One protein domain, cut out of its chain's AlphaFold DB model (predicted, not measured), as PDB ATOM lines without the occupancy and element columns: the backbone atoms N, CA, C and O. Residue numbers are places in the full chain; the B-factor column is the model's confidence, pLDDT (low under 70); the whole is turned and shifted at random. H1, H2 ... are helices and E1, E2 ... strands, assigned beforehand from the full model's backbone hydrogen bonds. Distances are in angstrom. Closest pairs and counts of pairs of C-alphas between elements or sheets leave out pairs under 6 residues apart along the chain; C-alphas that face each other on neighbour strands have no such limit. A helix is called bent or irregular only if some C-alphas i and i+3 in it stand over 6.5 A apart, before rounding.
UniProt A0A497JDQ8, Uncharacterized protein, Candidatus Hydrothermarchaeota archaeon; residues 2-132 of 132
ATOM      1  N   SER A   2      72.023 137.353  26.266       71.81
ATOM      2  CA  SER A   2      72.954 138.107  27.111       71.81
ATOM      3  C   SER A   2      72.776 137.702  28.576       71.81
ATOM      4  O   SER A   2      71.658 137.550  29.066       71.81
ATOM      5  N   GLU A   3      73.881 137.544  29.297       77.81
ATOM      6  CA  GLU A   3      73.872 137.130  30.706       77.81
ATOM      7  C   GLU A   3      73.045 138.077  31.603       77.81
ATOM      8  O   GLU A   3      72.459 137.661  32.602       77.81
ATOM      9  N   GLU A   4      72.958 139.352  31.229       81.31
ATOM     10  CA  GLU A   4      72.165 140.372  31.921       81.31
ATOM     11  C   GLU A   4      70.665 140.061  31.914       81.31
ATOM     12  O   GLU A   4      69.982 140.277  32.916       81.31
ATOM     13  N   LYS A   5      70.154 139.504  30.814       80.50
ATOM     14  CA  LYS A   5      68.738 139.168  30.661       80.50
ATOM     15  C   LYS A   5      68.350 137.956  31.501       80.50
ATOM     16  O   LYS A   5      67.352 138.016  32.216       80.50
ATOM     17  N   GLU A   6      69.182 136.912  31.497       84.12
ATOM     18  CA  GLU A   6      69.009 135.751  32.384       84.12
ATOM     19  C   GLU A   6      68.962 136.188  33.846       84.12
ATOM     20  O   GLU A   6      68.077 135.789  34.603       84.12
ATOM     21  N   ARG A   7      69.905 137.053  34.244       86.12
ATOM     22  CA  ARG A   7      69.959 137.602  35.602       86.12
ATOM     23  C   ARG A   7      68.706 138.409  35.931       86.12
ATOM     24  O   ARG A   7      68.207 138.303  37.048       86.12
ATOM     25  N   TYR A   8      68.184 139.185  34.981       89.00
ATOM     26  CA  TYR A   8      66.966 139.958  35.196       89.00
ATOM     27  C   TYR A   8      65.745 139.057  35.408       89.00
ATOM     28  O   TYR A   8      65.055 139.220  36.414       89.00
ATOM     29  N   ILE A   9      65.514 138.072  34.534       89.19
ATOM     30  CA  ILE A   9      64.403 137.115  34.677       89.19
ATOM     31  C   ILE A   9      64.520 136.369  36.005       89.19
ATOM     32  O   ILE A   9      63.558 136.319  36.772       89.19
ATOM     33  N   TYR A  10      65.715 135.877  36.337       90.31
ATOM     34  CA  TYR A  10      65.947 135.197  37.606       90.31
ATOM     35  C   TYR A  10      65.645 136.098  38.812       90.31
ATOM     36  O   TYR A  10      64.968 135.672  39.744       90.31
ATOM     37  N   SER A  11      66.031 137.379  38.759       91.81
ATOM     38  CA  SER A  11      65.709 138.347  39.817       91.81
ATOM     39  C   SER A  11      64.200 138.564  39.997       91.81
ATOM     40  O   SER A  11      63.745 138.855  41.102       91.81
ATOM     41  N   LEU A  12      63.403 138.421  38.929       92.75
ATOM     42  CA  LEU A  12      61.944 138.492  39.008       92.75
ATOM     43  C   LEU A  12      61.364 137.243  39.673       92.75
ATOM     44  O   LEU A  12      60.476 137.377  40.511       92.75
ATOM     45  N   LEU A  13      61.889 136.055  39.355       93.38
ATOM     46  CA  LEU A  13      61.481 134.800  39.995       93.38
ATOM     47  C   LEU A  13      61.794 134.804  41.496       93.38
ATOM     48  O   LEU A  13      60.964 134.371  42.294       93.38
ATOM     49  N   GLN A  14      62.931 135.378  41.892       95.00
ATOM     50  CA  GLN A  14      63.322 135.498  43.300       95.00
ATOM     51  C   GLN A  14      62.332 136.312  44.145       95.00
ATOM     52  O   GLN A  14      62.217 136.089  45.345       95.00
ATOM     53  N   LYS A  15      61.552 137.217  43.537       95.06
ATOM     54  CA  LYS A  15      60.510 137.976  44.254       95.06
ATOM     55  C   LYS A  15      59.361 137.099  44.754       95.06
ATOM     56  O   LYS A  15      58.604 137.547  45.610       95.06
ATOM     57  N   PHE A  16      59.210 135.894  44.205       93.38
ATOM     58  CA  PHE A  16      58.205 134.925  44.632       93.38
ATOM     59  C   PHE A  16      58.728 133.951  45.687       93.38
ATOM     60  O   PHE A  16      57.947 133.153  46.197       93.38
ATOM     61  N   GLU A  17      60.021 133.994  46.019       96.81
ATOM     62  CA  GLU A  17      60.575 133.155  47.076       96.81
ATOM     63  C   GLU A  17      60.036 133.560  48.444       96.81
ATOM     64  O   GLU A  17      59.858 134.740  48.752       96.81
ATOM     65  N   GLY A  18      59.798 132.563  49.289       97.00
ATOM     66  CA  GLY A  18      59.311 132.794  50.640       97.00
ATOM     67  C   GLY A  18      58.444 131.665  51.161       97.00
ATOM     68  O   GLY A  18      58.289 130.621  50.532       97.00
ATOM     69  N   THR A  19      57.887 131.880  52.345       97.56
ATOM     70  CA  THR A  19      57.061 130.898  53.042       97.56
ATOM     71  C   THR A  19      55.627 130.907  52.518       97.56
ATOM     72  O   THR A  19      55.016 131.963  52.341       97.56
ATOM     73  N   LEU A  20      55.068 129.718  52.299       96.50
ATOM     74  CA  LEU A  20      53.673 129.522  51.931       96.50
ATOM     75  C   LEU A  20      52.817 129.325  53.175       96.50
ATOM     76  O   LEU A  20      53.144 128.535  54.063       96.50
ATOM     77  N   TYR A  21      51.674 130.001  53.188       95.56
ATOM     78  CA  TYR A  21      50.732 129.958  54.291       95.56
ATOM     79  C   TYR A  21      49.335 129.568  53.814       95.56
ATOM     80  O   TYR A  21      48.793 130.152  52.876       95.56
ATOM     81  N   LEU A  22      48.719 128.614  54.506       93.88
ATOM     82  CA  LEU A  22      47.316 128.263  54.363       93.88
ATOM     83  C   LEU A  22      46.499 129.051  55.382       93.88
ATOM     84  O   LEU A  22      46.671 128.885  56.590       93.88
ATOM     85  N   LYS A  23      45.572 129.874  54.893       94.56
ATOM     86  CA  LYS A  23      44.557 130.513  55.733       94.56
ATOM     87  C   LYS A  23      43.322 129.621  55.795       94.56
ATOM     88  O   LYS A  23      42.624 129.459  54.798       94.56
ATOM     89  N   ASN A  24      43.045 129.058  56.964       91.19
ATOM     90  CA  ASN A  24      41.861 128.245  57.222       91.19
ATOM     91  C   ASN A  24      41.084 128.791  58.437       91.19
ATOM     92  O   ASN A  24      41.365 129.882  58.935       91.19
ATOM     93  N   LYS A  25      40.073 128.048  58.904       93.06
ATOM     94  CA  LYS A  25      39.243 128.457  60.053       93.06
ATOM     95  C   LYS A  25      40.019 128.532  61.376       93.06
ATOM     96  O   LYS A  25      39.571 129.219  62.284       93.06
ATOM     97  N   GLU A  26      41.147 127.835  61.479       88.00
ATOM     98  CA  GLU A  26      42.002 127.766  62.672       88.00
ATOM     99  C   GLU A  26      43.081 128.861  62.677       88.00
ATOM    100  O   GLU A  26      43.752 129.066  63.685       88.00
ATOM    101  N   GLY A  27      43.229 129.589  61.566       93.12
ATOM    102  CA  GLY A  27      44.170 130.690  61.425       93.12
ATOM    103  C   GLY A  27      45.098 130.515  60.229       93.12
ATOM    104  O   GLY A  27      44.727 129.965  59.190       93.12
ATOM    105  N   LEU A  28      46.301 131.066  60.366       95.75
ATOM    106  CA  LEU A  28      47.344 131.016  59.353       95.75
ATOM    107  C   LEU A  28      48.328 129.896  59.715       95.75
ATOM    108  O   LEU A  28      48.969 129.962  60.760       95.75
ATOM    109  N   LYS A  29      48.447 128.874  58.865       93.81
ATOM    110  CA  LYS A  29      49.390 127.762  59.046       93.81
ATOM    111  C   LYS A  29      50.462 127.818  57.967       93.81
ATOM    112  O   LYS A  29      50.132 127.928  56.792       93.81
ATOM    113  N   GLU A  30      51.727 127.726  58.352       95.44
ATOM    114  CA  GLU A  30      52.820 127.510  57.402       95.44
ATOM    115  C   GLU A  30      52.693 126.118  56.773       95.44
ATOM    116  O   GLU A  30      52.524 125.127  57.484       95.44
ATOM    117  N   ILE A  31      52.730 126.055  55.443       95.81
ATOM    118  CA  ILE A  31      52.510 124.821  54.673       95.81
ATOM    119  C   ILE A  31      53.618 124.524  53.669       95.81
ATOM    120  O   ILE A  31      53.473 123.608  52.863       95.81
ATOM    121  N   GLY A  32      54.697 125.301  53.667       96.62
ATOM    122  CA  GLY A  32      55.781 125.103  52.720       96.62
ATOM    123  C   GLY A  32      56.471 126.392  52.320       96.62
ATOM    124  O   GLY A  32      56.439 127.382  53.050       96.62
ATOM    125  N   ARG A  33      57.095 126.383  51.145       97.56
ATOM    126  CA  ARG A  33      57.843 127.525  50.620       97.56
ATOM    127  C   ARG A  33      57.951 127.492  49.103       97.56
ATOM    128  O   ARG A  33      57.789 126.450  48.475       97.56
ATOM    129  N   VAL A  34      58.287 128.638  48.537       97.94
ATOM    130  CA  VAL A  34      58.674 128.792  47.139       97.94
ATOM    131  C   VAL A  34      60.170 129.076  47.081       97.94
ATOM    132  O   VAL A  34      60.666 129.918  47.832       97.94
ATOM    133  N   ARG A  35      60.891 128.384  46.194       96.94
ATOM    134  CA  ARG A  35      62.300 128.668  45.877       96.94
ATOM    135  C   ARG A  35      62.509 128.719  44.370       96.94
ATOM    136  O   ARG A  35      61.872 127.961  43.643       96.94
ATOM    137  N   SER A  36      63.420 129.557  43.897       95.38
ATOM    138  CA  SER A  36      63.832 129.582  42.497       95.38
ATOM    139  C   SER A  36      65.189 128.902  42.318       95.38
ATOM    140  O   SER A  36      66.082 128.979  43.160       95.38
ATOM    141  N   GLU A  37      65.358 128.214  41.200       92.06
ATOM    142  CA  GLU A  37      66.581 127.521  40.822       92.06
ATOM    143  C   GLU A  37      66.945 127.945  39.404       92.06
ATOM    144  O   GLU A  37      66.147 127.790  38.485       92.06
ATOM    145  N   ARG A  38      68.153 128.476  39.223       88.50
ATOM    146  CA  ARG A  38      68.732 128.684  37.895       88.50
ATOM    147  C   ARG A  38      69.519 127.442  37.511       88.50
ATOM    148  O   ARG A  38      70.376 127.002  38.279       88.50
ATOM    149  N   ARG A  39      69.268 126.898  36.325       83.25
ATOM    150  CA  ARG A  39      70.035 125.771  35.798       83.25
ATOM    151  C   ARG A  39      71.005 126.250  34.729       83.25
ATOM    152  O   ARG A  39      70.661 127.014  33.838       83.25
ATOM    153  N   GLY A  40      72.234 125.751  34.818       67.38
ATOM    154  CA  GLY A  40      73.348 126.208  33.991       67.38
ATOM    155  C   GLY A  40      74.245 127.200  34.735       67.38
ATOM    156  O   GLY A  40      73.785 128.173  35.324       67.38
ATOM    157  N   PHE A  41      75.551 126.924  34.740       49.31
ATOM    158  CA  PHE A  41      76.588 127.765  35.344       49.31
ATOM    159  C   PHE A  41      77.790 127.810  34.392       49.31
ATOM    160  O   PHE A  41      78.116 126.798  33.768       49.31
ATOM    161  N   GLY A  42      78.453 128.964  34.262       46.91
ATOM    162  CA  GLY A  42      79.735 129.074  33.546       46.91
ATOM    163  C   GLY A  42      79.705 128.708  32.052       46.91
ATOM    164  O   GLY A  42      80.649 128.096  31.563       46.91
ATOM    165  N   GLY A  43      78.632 129.051  31.329       50.72
ATOM    166  CA  GLY A  43      78.549 128.904  29.865       50.72
ATOM    167  C   GLY A  43      77.833 127.650  29.348       50.72
ATOM    168  O   GLY A  43      77.724 127.475  28.136       50.72
ATOM    169  N   LYS A  44      77.309 126.786  30.228       59.81
ATOM    170  CA  LYS A  44      76.411 125.683  29.839       59.81
ATOM    171  C   LYS A  44      74.957 126.072  30.093       59.81
ATOM    172  O   LYS A  44      74.619 126.367  31.236       59.81
ATOM    173  N   LYS A  45      74.112 126.021  29.055       68.12
ATOM    174  CA  LYS A  45      72.654 126.169  29.192       68.12
ATOM    175  C   LYS A  45      72.080 124.993  29.989       68.12
ATOM    176  O   LYS A  45      72.337 123.838  29.638       68.12
ATOM    177  N   GLY A  46      71.354 125.291  31.064       74.62
ATOM    178  CA  GLY A  46      70.479 124.326  31.723       74.62
ATOM    179  C   GLY A  46      69.198 124.127  30.919       74.62
ATOM    180  O   GLY A  46      68.893 124.929  30.048       74.62
ATOM    181  N   ARG A  47      68.490 123.022  31.167       80.88
ATOM    182  CA  ARG A  47      67.175 122.738  30.578       80.88
ATOM    183  C   ARG A  47      66.256 122.204  31.690       80.88
ATOM    184  O   ARG A  47      66.528 121.106  32.188       80.88
ATOM    185  N   PRO A  48      65.244 122.957  32.150       86.50
ATOM    186  CA  PRO A  48      64.938 124.333  31.755       86.50
ATOM    187  C   PRO A  48      65.961 125.353  32.228       86.50
ATOM    188  O   PRO A  48      66.762 125.018  33.096       86.50
ATOM    189  N   ASP A  49      65.915 126.579  31.710       88.12
ATOM    190  CA  ASP A  49      66.757 127.690  32.176       88.12
ATOM    191  C   ASP A  49      66.524 127.984  33.668       88.12
ATOM    192  O   ASP A  49      67.473 128.127  34.454       88.12
ATOM    193  N   PHE A  50      65.255 128.022  34.091       90.88
ATOM    194  CA  PHE A  50      64.874 128.235  35.485       90.88
ATOM    195  C   PHE A  50      63.750 127.304  35.937       90.88
ATOM    196  O   PHE A  50      62.903 126.860  35.161       90.88
ATOM    197  N   ILE A  51      63.714 127.045  37.242       93.00
ATOM    198  CA  ILE A  51      62.638 126.305  37.897       93.00
ATOM    199  C   ILE A  51      62.178 127.091  39.117       93.00
ATOM    200  O   ILE A  51      62.986 127.426  39.983       93.00
ATOM    201  N   LEU A  52      60.877 127.345  39.218       95.25
ATOM    202  CA  LEU A  52      60.255 127.794  40.458       95.25
ATOM    203  C   LEU A  52      59.646 126.576  41.158       95.25
ATOM    204  O   LEU A  52      58.680 125.984  40.681       95.25
ATOM    205  N   TRP A  53      60.231 126.181  42.281       95.75
ATOM    206  CA  TRP A  53      59.770 125.055  43.078       95.75
ATOM    207  C   TRP A  53      58.773 125.516  44.123       95.75
ATOM    208  O   TRP A  53      59.087 126.358  44.966       95.75
ATOM    209  N   ILE A  54      57.596 124.907  44.097       96.50
ATOM    210  CA  ILE A  54      56.603 124.991  45.160       96.50
ATOM    211  C   ILE A  54      56.787 123.755  46.034       96.50
ATOM    212  O   ILE A  54      56.431 122.649  45.636       96.50
ATOM    213  N   GLU A  55      57.358 123.937  47.216       96.25
ATOM    214  CA  GLU A  55      57.523 122.877  48.204       96.25
ATOM    215  C   GLU A  55      56.377 122.948  49.205       96.25
ATOM    216  O   GLU A  55      56.116 124.007  49.774       96.25
ATOM    217  N   LEU A  56      55.711 121.820  49.438       95.75
ATOM    218  CA  LEU A  56      54.605 121.703  50.380       95.75
ATOM    219  C   LEU A  56      54.941 120.684  51.471       95.75
ATOM    220  O   LEU A  56      55.414 119.582  51.185       95.75
ATOM    221  N   ASP A  57      54.642 121.048  52.714       95.00
ATOM    222  CA  ASP A  57      54.699 120.194  53.899       95.00
ATOM    223  C   ASP A  57      53.341 120.273  54.611       95.00
ATOM    224  O   ASP A  57      52.975 121.292  55.203       95.00
ATOM    225  N   LEU A  58      52.544 119.214  54.469       92.31
ATOM    226  CA  LEU A  58      51.142 119.181  54.874       92.31
ATOM    227  C   LEU A  58      50.864 117.995  55.793       92.31
ATOM    228  O   LEU A  58      51.226 116.862  55.490       92.31
ATOM    229  N   ASP A  59      50.116 118.234  56.867       90.00
ATOM    230  CA  ASP A  59      49.552 117.164  57.692       90.00
ATOM    231  C   ASP A  59      48.145 116.829  57.196       90.00
ATOM    232  O   ASP A  59      47.199 117.585  57.426       90.00
ATOM    233  N   ILE A  60      47.992 115.689  56.524       89.69
ATOM    234  CA  ILE A  60      46.699 115.214  56.023       89.69
ATOM    235  C   ILE A  60      46.431 113.837  56.626       89.69
ATOM    236  O   ILE A  60      47.257 112.936  56.531       89.69
ATOM    237  N   LEU A  61      45.274 113.667  57.278       89.75
ATOM    238  CA  LEU A  61      44.869 112.401  57.911       89.75
ATOM    239  C   LEU A  61      45.946 111.830  58.859       89.75
ATOM    240  O   LEU A  61      46.258 110.642  58.827       89.75
ATOM    241  N   LYS A  62      46.535 112.699  59.697       86.12
ATOM    242  CA  LYS A  62      47.644 112.372  60.623       86.12
ATOM    243  C   LYS A  62      48.905 111.827  59.931       86.12
ATOM    244  O   LYS A  62      49.761 111.234  60.585       86.12
ATOM    245  N   THR A  63      49.025 112.037  58.625       86.25
ATOM    246  CA  THR A  63      50.195 111.685  57.824       86.25
ATOM    247  C   THR A  63      50.850 112.963  57.336       86.25
ATOM    248  O   THR A  63      50.202 113.801  56.710       86.25
ATOM    249  N   ARG A  64      52.143 113.106  57.624       89.12
ATOM    250  CA  ARG A  64      52.940 114.213  57.108       89.12
ATOM    251  C   ARG A  64      53.324 113.916  55.666       89.12
ATOM    252  O   ARG A  64      54.009 112.932  55.393       89.12
ATOM    253  N   LEU A  65      52.873 114.762  54.756       91.25
ATOM    254  CA  LEU A  65      53.148 114.687  53.336       91.25
ATOM    255  C   LEU A  65      54.113 115.788  52.940       91.25
ATOM    256  O   LEU A  65      53.872 116.962  53.210       91.25
ATOM    257  N   ARG A  66      55.173 115.390  52.242       91.75
ATOM    258  CA  ARG A  66      56.098 116.305  51.584       91.75
ATOM    259  C   ARG A  66      56.028 116.076  50.090       91.75
ATOM    260  O   ARG A  66      56.133 114.938  49.637       91.75
ATOM    261  N   THR A  67      55.825 117.148  49.343       92.62
ATOM    262  CA  THR A  67      55.806 117.113  47.883       92.62
ATOM    263  C   THR A  67      56.389 118.398  47.336       92.62
ATOM    264  O   THR A  67      56.335 119.441  47.986       92.62
ATOM    265  N   GLU A  68      56.920 118.323  46.128       93.31
ATOM    266  CA  GLU A  68      57.377 119.486  45.385       93.31
ATOM    267  C   GLU A  68      56.714 119.509  44.014       93.31
ATOM    268  O   GLU A  68      56.466 118.464  43.406       93.31
ATOM    269  N   PHE A  69      56.395 120.708  43.548       91.69
ATOM    270  CA  PHE A  69      55.852 120.937  42.223       91.69
ATOM    271  C   PHE A  69      56.729 121.956  41.487       91.69
ATOM    272  O   PHE A  69      56.888 123.078  41.979       91.69
ATOM    273  N   PRO A  70      57.315 121.589  40.337       92.81
ATOM    274  CA  PRO A  70      58.110 122.507  39.541       92.81
ATOM    275  C   PRO A  70      57.233 123.303  38.571       92.81
ATOM    276  O   PRO A  70      56.436 122.735  37.823       92.81
ATOM    277  N   ILE A  71      57.458 124.611  38.514       92.50
ATOM    278  CA  ILE A  71      57.061 125.458  37.388       92.50
ATOM    279  C   ILE A  71      58.320 125.693  36.558       92.50
ATOM    280  O   ILE A  71      59.263 126.332  37.030       92.50
ATOM    281  N   LEU A  72      58.351 125.137  35.347       91.19
ATOM    282  CA  LEU A  72      59.482 125.312  34.436       91.19
ATOM    283  C   LEU A  72      59.345 126.659  33.729       91.19
ATOM    284  O   LEU A  72      58.257 127.009  33.271       91.19
ATOM    285  N   VAL A  73      60.443 127.401  33.651       90.12
ATOM    286  CA  VAL A  73      60.491 128.698  32.981       90.12
ATOM    287  C   VAL A  73      61.630 128.652  31.978       90.12
ATOM    288  O   VAL A  73      62.792 128.553  32.367       90.12
ATOM    289  N   GLU A  74      61.261 128.733  30.705       88.62
ATOM    290  CA  GLU A  74      62.190 128.787  29.580       88.62
ATOM    291  C   GLU A  74      62.198 130.172  28.972       88.62
ATOM    292  O   GLU A  74      61.147 130.810  28.825       88.62
ATOM    293  N   GLU A  75      63.383 130.613  28.580       82.31
ATOM    294  CA  GLU A  75      63.544 131.783  27.747       82.31
ATOM    295  C   GLU A  75      63.920 131.345  26.329       82.31
ATOM    296  O   GLU A  75      64.963 130.745  26.086       82.31
ATOM    297  N   GLU A  76      63.034 131.629  25.376       79.19
ATOM    298  CA  GLU A  76      63.195 131.216  23.983       79.19
ATOM    299  C   GLU A  76      62.879 132.391  23.052       79.19
ATOM    300  O   GLU A  76      61.778 132.950  23.085       79.19
ATOM    301  N   ASP A  77      63.835 132.744  22.186       75.50
ATOM    302  CA  ASP A  77      63.660 133.786  21.163       75.50
ATOM    303  C   ASP A  77      62.591 133.373  20.123       75.50
ATOM    304  O   ASP A  77      61.880 134.218  19.578       75.50
ATOM    305  N   GLU A  78      62.454 132.066  19.865       73.94
ATOM    306  CA  GLU A  78      61.523 131.485  18.882       73.94
ATOM    307  C   GLU A  78      60.134 131.142  19.466       73.94
ATOM    308  O   GLU A  78      59.250 130.677  18.741       73.94
ATOM    309  N   GLY A  79      59.904 131.385  20.762       75.25
ATOM    310  CA  GLY A  79      58.654 131.050  21.451       75.25
ATOM    311  C   GLY A  79      58.551 129.574  21.865       75.25
ATOM    312  O   GLY A  79      59.531 128.957  22.267       75.25
ATOM    313  N   ILE A  80      57.345 128.990  21.809       81.81
ATOM    314  CA  ILE A  80      57.048 127.652  22.378       81.81
ATOM    315  C   ILE A  80      57.734 126.473  21.638       81.81
ATOM    316  O   ILE A  80      57.730 125.352  22.144       81.81
ATOM    317  N   SER A  81      58.342 126.685  20.466       74.88
ATOM    318  CA  SER A  81      58.794 125.615  19.551       74.88
ATOM    319  C   SER A  81      59.692 124.541  20.186       74.88
ATOM    320  O   SER A  81      59.611 123.380  19.784       74.88
ATOM    321  N   ASN A  82      60.505 124.890  21.190       75.56
ATOM    322  CA  ASN A  82      61.449 123.968  21.835       75.56
ATOM    323  C   ASN A  82      61.029 123.482  23.236       75.56
ATOM    324  O   ASN A  82      61.620 122.527  23.746       75.56
ATOM    325  N   VAL A  83      59.963 124.037  23.819       81.25
ATOM    326  CA  VAL A  83      59.597 123.831  25.237       81.25
ATOM    327  C   VAL A  83      59.285 122.364  25.568       81.25
ATOM    328  O   VAL A  83      59.607 121.876  26.653       81.25
ATOM    329  N   GLU A  84      58.709 121.609  24.627       82.69
ATOM    330  CA  GLU A  84      58.421 120.180  24.828       82.69
ATOM    331  C   GLU A  84      59.688 119.350  25.068       82.69
ATOM    332  O   GLU A  84      59.685 118.394  25.857       82.69
ATOM    333  N   ARG A  85      60.787 119.701  24.390       82.75
ATOM    334  CA  ARG A  85      62.056 118.981  24.497       82.75
ATOM    335  C   ARG A  85      62.675 119.186  25.872       82.75
ATOM    336  O   ARG A  85      63.172 118.211  26.446       82.75
ATOM    337  N   ASP A  86      62.624 120.406  26.385       81.94
ATOM    338  CA  ASP A  86      63.221 120.754  27.669       81.94
ATOM    339  C   ASP A  86      62.387 120.235  28.836       81.94
ATOM    340  O   ASP A  86      62.934 119.600  29.740       81.94
ATOM    341  N   TYR A  87      61.056 120.315  28.736       83.12
ATOM    342  CA  TYR A  87      60.150 119.632  29.661       83.12
ATOM    343  C   TYR A  87      60.426 118.119  29.710       83.12
ATOM    344  O   TYR A  87      60.578 117.523  30.781       83.12
ATOM    345  N   SER A  88      60.560 117.484  28.542       82.56
ATOM    346  CA  SER A  88      60.862 116.052  28.450       82.56
ATOM    347  C   SER A  88      62.242 115.706  29.012       82.56
ATOM    348  O   SER A  88      62.434 114.625  29.567       82.56
ATOM    349  N   GLN A  89      63.233 116.584  28.849       83.44
ATOM    350  CA  GLN A  89      64.556 116.395  29.435       83.44
ATOM    351  C   GLN A  89      64.504 116.499  30.961       83.44
ATOM    352  O   GLN A  89      64.989 115.590  31.635       83.44
ATOM    353  N   PHE A  90      63.831 117.518  31.495       86.31
ATOM    354  CA  PHE A  90      63.613 117.679  32.928       86.31
ATOM    355  C   PHE A  90      62.953 116.443  33.554       86.31
ATOM    356  O   PHE A  90      63.425 115.942  34.572       86.31
ATOM    357  N   LEU A  91      61.915 115.890  32.917       83.88
ATOM    358  CA  LEU A  91      61.252 114.675  33.399       83.88
ATOM    359  C   LEU A  91      62.083 113.393  33.264       83.88
ATOM    360  O   LEU A  91      61.792 112.418  33.950       83.88
ATOM    361  N   ARG A  92      63.069 113.347  32.362       80.12
ATOM    362  CA  ARG A  92      63.972 112.189  32.227       80.12
ATOM    363  C   ARG A  92      65.079 112.207  33.271       80.12
ATOM    364  O   ARG A  92      65.470 111.152  33.760       80.12
ATOM    365  N   GLU A  93      65.601 113.391  33.569       81.44
ATOM    366  CA  GLU A  93      66.663 113.586  34.561       81.44
ATOM    367  C   GLU A  93      66.105 113.613  35.991       81.44
ATOM    368  O   GLU A  93      66.765 113.169  36.930       81.44
ATOM    369  N   GLY A  94      64.879 114.111  36.152       71.50
ATOM    370  CA  GLY A  94      64.139 114.152  37.406       71.50
ATOM    371  C   GLY A  94      63.065 113.070  37.515       71.50
ATOM    372  O   GLY A  94      62.827 112.275  36.613       71.50
ATOM    373  N   LYS A  95      62.379 113.039  38.658       73.94
ATOM    374  CA  LYS A  95      61.124 112.303  38.844       73.94
ATOM    375  C   LYS A  95      60.146 113.245  39.525       73.94
ATOM    376  O   LYS A  95      60.504 113.858  40.524       73.94
ATOM    377  N   LEU A  96      58.917 113.333  39.025       80.19
ATOM    378  CA  LEU A  96      57.851 114.003  39.764       80.19
ATOM    379  C   LEU A  96      57.343 113.063  40.853       80.19
ATOM    380  O   LEU A  96      56.874 111.959  40.567       80.19
ATOM    381  N   PHE A  97      57.447 113.501  42.102       83.25
ATOM    382  CA  PHE A  97      56.858 112.792  43.225       83.25
ATOM    383  C   PHE A  97      55.429 113.287  43.433       83.25
ATOM    384  O   PHE A  97      55.210 114.456  43.728       83.25
ATOM    385  N   VAL A  98      54.456 112.391  43.278       87.12
ATOM    386  CA  VAL A  98      53.044 112.687  43.534       87.12
ATOM    387  C   VAL A  98      52.592 111.825  44.712       87.12
ATOM    388  O   VAL A  98      52.518 110.600  44.562       87.12
ATOM    389  N   PRO A  99      52.316 112.408  45.892       88.50
ATOM    390  CA  PRO A  99      51.843 111.637  47.030       88.50
ATOM    391  C   PRO A  99      50.421 111.130  46.777       88.50
ATOM    392  O   PRO A  99      49.543 111.873  46.344       88.50
ATOM    393  N   MET A 100      50.177 109.867  47.113       89.12
ATOM    394  CA  MET A 100      48.840 109.279  47.155       89.12
ATOM    395  C   MET A 100      48.538 108.864  48.591       89.12
ATOM    396  O   MET A 100      49.316 108.127  49.196       89.12
ATOM    397  N   ILE A 101      47.398 109.303  49.127       89.88
ATOM    398  CA  ILE A 101      46.875 108.774  50.388       89.88
ATOM    399  C   ILE A 101      45.834 107.709  50.069       89.88
ATOM    400  O   ILE A 101      44.841 107.981  49.395       89.88
ATOM    401  N   VAL A 102      46.051 106.505  50.589       90.50
ATOM    402  CA  VAL A 102      45.069 105.420  50.565       90.50
ATOM    403  C   VAL A 102      44.397 105.363  51.934       90.50
ATOM    404  O   VAL A 102      45.077 105.264  52.953       90.50
ATOM    405  N   VAL A 103      43.066 105.447  51.962       91.38
ATOM    406  CA  VAL A 103      42.262 105.363  53.192       91.38
ATOM    407  C   VAL A 103      41.600 103.988  53.251       91.38
ATOM    408  O   VAL A 103      40.812 103.652  52.370       91.38
ATOM    409  N   GLY A 104      41.918 103.200  54.280       89.25
ATOM    410  CA  GLY A 104      41.429 101.828  54.467       89.25
ATOM    411  C   GLY A 104      42.562 100.809  54.643       89.25
ATOM    412  O   GLY A 104      43.737 101.165  54.584       89.25
ATOM    413  N   GLY A 105      42.199  99.540  54.848       88.81
ATOM    414  CA  GLY A 105      43.134  98.455  55.173       88.81
ATOM    415  C   GLY A 105      43.337  98.264  56.681       88.81
ATOM    416  O   GLY A 105      43.000  99.132  57.480       88.81
ATOM    417  N   GLU A 106      43.857  97.099  57.066       91.62
ATOM    418  CA  GLU A 106      44.033  96.720  58.479       91.62
ATOM    419  C   GLU A 106      45.340  97.257  59.085       91.62
ATOM    420  O   GLU A 106      45.450  97.415  60.297       91.62
ATOM    421  N   GLU A 107      46.325  97.587  58.244       89.38
ATOM    422  CA  GLU A 107      47.667  97.990  58.666       89.38
ATOM    423  C   GLU A 107      48.180  99.192  57.867       89.38
ATOM    424  O   GLU A 107      47.926  99.323  56.665       89.38
ATOM    425  N   ARG A 108      48.991 100.039  58.514       86.50
ATOM    426  CA  ARG A 108      49.745 101.102  57.834       86.50
ATOM    427  C   ARG A 108      50.873 100.483  57.010       86.50
ATOM    428  O   ARG A 108      51.729  99.791  57.555       86.50
ATOM    429  N   LYS A 109      50.913 100.793  55.713       87.88
ATOM    430  CA  LYS A 109      51.997 100.396  54.803       87.88
ATOM    431  C   LYS A 109      52.518 101.608  54.044       87.88
ATOM    432  O   LYS A 109      51.740 102.386  53.503       87.88
ATOM    433  N   GLU A 110      53.838 101.736  53.986       86.25
ATOM    434  CA  GLU A 110      54.527 102.779  53.230       86.25
ATOM    435  C   GLU A 110      55.325 102.129  52.105       86.25
ATOM    436  O   GLU A 110      56.067 101.171  52.320       86.25
ATOM    437  N   THR A 111      55.144 102.618  50.882       89.62
ATOM    438  CA  THR A 111      55.863 102.111  49.715       89.62
ATOM    439  C   THR A 111      56.093 103.239  48.728       89.62
ATOM    440  O   THR A 111      55.214 104.065  48.494       89.62
ATOM    441  N   LEU A 112      57.257 103.223  48.085       87.75
ATOM    442  CA  LEU A 112      57.494 103.996  46.877       87.75
ATOM    443  C   LEU A 112      57.198 103.104  45.673       87.75
ATOM    444  O   LEU A 112      57.667 101.967  45.598       87.75
ATOM    445  N   ARG A 113      56.392 103.601  44.740       86.81
ATOM    446  CA  ARG A 113      56.076 102.912  43.489       86.81
ATOM    447  C   ARG A 113      56.217 103.903  42.344       86.81
ATOM    448  O   ARG A 113      55.903 105.079  42.499       86.81
ATOM    449  N   SER A 114      56.688 103.417  41.204       85.31
ATOM    450  CA  SER A 114      56.711 104.178  39.956       85.31
ATOM    451  C   SER A 114      55.686 103.577  39.011       85.31
ATOM    452  O   SER A 114      55.641 102.360  38.837       85.31
ATOM    453  N   PHE A 115      54.872 104.434  38.411       82.69
ATOM    454  CA  PHE A 115      53.859 104.050  37.439       82.69
ATOM    455  C   PHE A 115      54.047 104.890  36.181       82.69
ATOM    456  O   PHE A 115      54.451 106.050  36.264       82.69
ATOM    457  N   HIS A 116      53.749 104.307  35.023       81.06
ATOM    458  CA  HIS A 116      53.652 105.069  33.783       81.06
ATOM    459  C   HIS A 116      52.271 105.727  33.731       81.06
ATOM    460  O   HIS A 116      51.261 105.067  33.970       81.06
ATOM    461  N   GLY A 117      52.227 107.021  33.427       79.00
ATOM    462  CA  GLY A 117      50.990 107.789  33.345       79.00
ATOM    463  C   GLY A 117      51.156 109.012  32.454       79.00
ATOM    464  O   GLY A 117      52.274 109.455  32.193       79.00
ATOM    465  N   LEU A 118      50.033 109.542  31.974       80.94
ATOM    466  CA  LEU A 118      50.012 110.783  31.208       80.94
ATOM    467  C   LEU A 118      50.066 111.972  32.166       80.94
ATOM    468  O   LEU A 118      49.237 112.078  33.069       80.94
ATOM    469  N   ILE A 119      51.007 112.884  31.933       79.81
ATOM    470  CA  ILE A 119      51.036 114.195  32.579       79.81
ATOM    471  C   ILE A 119      50.530 115.210  31.559       79.81
ATOM    472  O   ILE A 119      51.019 115.258  30.432       79.81
ATOM    473  N   LYS A 120      49.530 116.002  31.946       82.75
ATOM    474  CA  LYS A 120      49.087 117.152  31.156       82.75
ATOM    475  C   LYS A 120      49.859 118.379  31.611       82.75
ATOM    476  O   LYS A 120      49.937 118.640  32.808       82.75
ATOM    477  N   VAL A 121      50.391 119.119  30.649       81.94
ATOM    478  CA  VAL A 121      51.117 120.365  30.879       81.94
ATOM    479  C   VAL A 121      50.349 121.474  30.189       81.94
ATOM    480  O   VAL A 121      49.970 121.333  29.028       81.94
ATOM    481  N   GLU A 122      50.108 122.556  30.913       87.19
ATOM    482  CA  GLU A 122      49.599 123.790  30.333       87.19
ATOM    483  C   GLU A 122      50.782 124.719  30.063       87.19
ATOM    484  O   GLU A 122      51.620 124.935  30.940       87.19
ATOM    485  N   LEU A 123      50.876 125.218  28.831       87.25
ATOM    486  CA  LEU A 123      51.967 126.077  28.386       87.25
ATOM    487  C   LEU A 123      51.460 127.509  28.254       87.25
ATOM    488  O   LEU A 123      50.504 127.775  27.524       87.25
ATOM    489  N   PHE A 124      52.137 128.432  28.930       87.62
ATOM    490  CA  PHE A 124      51.845 129.858  28.867       87.62
ATOM    491  C   PHE A 124      53.016 130.586  28.215       87.62
ATOM    492  O   PHE A 124      54.102 130.650  28.786       87.62
ATOM    493  N   GLN A 125      52.795 131.173  27.037       87.69
ATOM    494  CA  GLN A 125      53.745 132.125  26.468       87.69
ATOM    495  C   GLN A 125      53.405 133.522  26.967       87.69
ATOM    496  O   GLN A 125      52.340 134.064  26.669       87.69
ATOM    497  N   ILE A 126      54.330 134.113  27.713       85.88
ATOM    498  CA  ILE A 126      54.218 135.488  28.186       85.88
ATOM    499  C   ILE A 126      55.114 136.344  27.287       85.88
ATOM    500  O   ILE A 126      56.327 136.132  27.287       85.88
ATOM    501  N   PRO A 127      54.561 137.300  26.512       81.38
ATOM    502  CA  PRO A 127      55.371 138.230  25.744       81.38
ATOM    503  C   PRO A 127      56.245 139.030  26.702       81.38
ATOM    504  O   PRO A 127      55.758 139.859  27.471       81.38
ATOM    505  N   PHE A 128      57.541 138.766  26.659       75.19
ATOM    506  CA  PHE A 128      58.519 139.525  27.405       75.19
ATOM    507  C   PHE A 128      59.350 140.305  26.393       75.19
ATOM    508  O   PHE A 128      59.915 139.683  25.493       75.19
ATOM    509  N   PRO A 129      59.398 141.648  26.458       64.81
ATOM    510  CA  PRO A 129      60.221 142.419  25.546       64.81
ATOM    511  C   PRO A 129      61.678 142.036  25.781       64.81
ATOM    512  O   PRO A 129      62.319 142.445  26.749       64.81
ATOM    513  N   LEU A 130      62.188 141.213  24.878       57.19
ATOM    514  CA  LEU A 130      63.604 140.974  24.716       57.19
ATOM    515  C   LEU A 130      64.145 142.325  24.240       57.19
ATOM    516  O   LEU A 130      63.777 142.778  23.158       57.19
ATOM    517  N   VAL A 131      64.846 143.050  25.115       54.50
ATOM    518  CA  VAL A 131      65.328 144.417  24.849       54.50
ATOM    519  C   VAL A 131      65.956 144.476  23.445       54.50
ATOM    520  O   VAL A 131      66.717 143.573  23.097       54.50
ATOM    521  N   LYS A 132      65.589 145.488  22.643       45.06
ATOM    522  CA  LYS A 132      66.222 145.758  21.340       45.06
ATOM    523  C   LYS A 132      67.705 146.063  21.497       45.06
ATOM    524  O   LYS A 132      68.034 146.810  22.444       45.06
TER     525      LYS A 132
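AT A GLANCE: This is residues 2 to 132 of the 132 residues of an uncharacterized protein of Candidatus Hydrothermarchaeota archaeon (UniProt A0A497JDQ8). A single strongly twisted, curled sheet of four long antiparallel strands has H1 packed along E2 and E3 with its residues 6 to 14, while H2 only grazes the sheet at E4. After H2, residues 94 to 132 have no named element; they run out, fold back and end 11.7 A, C-alpha to C-alpha, from the first printed residue, and their residues 104 to 111 stick out. The printed part has 131 residues with two named helices and four named strands, in the order H1 E1 E2 E3 E4 H2; the sheet's order is E1 - E2 - E3 - E4 and the class is mixed, helices and strands. The whole is loose and elongated, with a radius of gyration of the C-alphas of 18.3 A and spans of 64 by 38 by 27 A.

HOW THE PARTS SIT: H1, residues 3 to 14, is on the sheet of E1, residues 18 to 24, E2, residues 27 to 38, E3, residues 50 to 60, and E4, residues 63 to 73; helix on one face of a sheet makes two layers. Its height over the sheet is 9.4 A, and it lies over E2 and E3. On the local plane its line and that of E2 stand at 1 degrees, along the strands. The closest C-alphas of H1 and E2 are those of Gln 14 and Ser 36, 6.0 A apart. E1 to E4 form a meander, each strand the antiparallel neighbour of the one before, with E1 and E4 as edge strands. In the hairpin of E1 and E2, N 20 and O 32 are 2.8 A apart, within hydrogen-bond range. In that of E2 and E3, N 35 and O 53 are 3.0 A apart, and in that of E3 and E4, N 54 and O 69 are 2.9 A apart, both within range. H2, residues 80 to 93, only grazes the sheet with its residues 83 to 90; its closest C-alpha pair with E4 is Leu 72 and Tyr 87, 7.5 A. H1 and H2 are apart. Every O i to N i+4 pair of H1 is within hydrogen-bond range, and 7 of 10 in H2.

IN THESE COORDINATES: H1 begins at C-alpha 3, (73.872, 137.130, 30.706), and is 16.5 A long. E1 measures 19.2 A, E2 34.1 A, E3 30.4 A and E4 31.8 A. H2, 20.9 A long, ends at C-alpha 93, (66.663, 113.586, 34.561), and is irregular: C-alphas 81 and 84 are 7.6 A apart.

THE WHOLE: The C-alphas of Glu 106 and Lys 132 are the two farthest apart, 65.4 A. The printed part has no cut; the link from E2 to E3, 11 residues, is long. The mean pLDDT of the printed part is 85.3, and residues 40 to 45 and 129 to 132 are under 70.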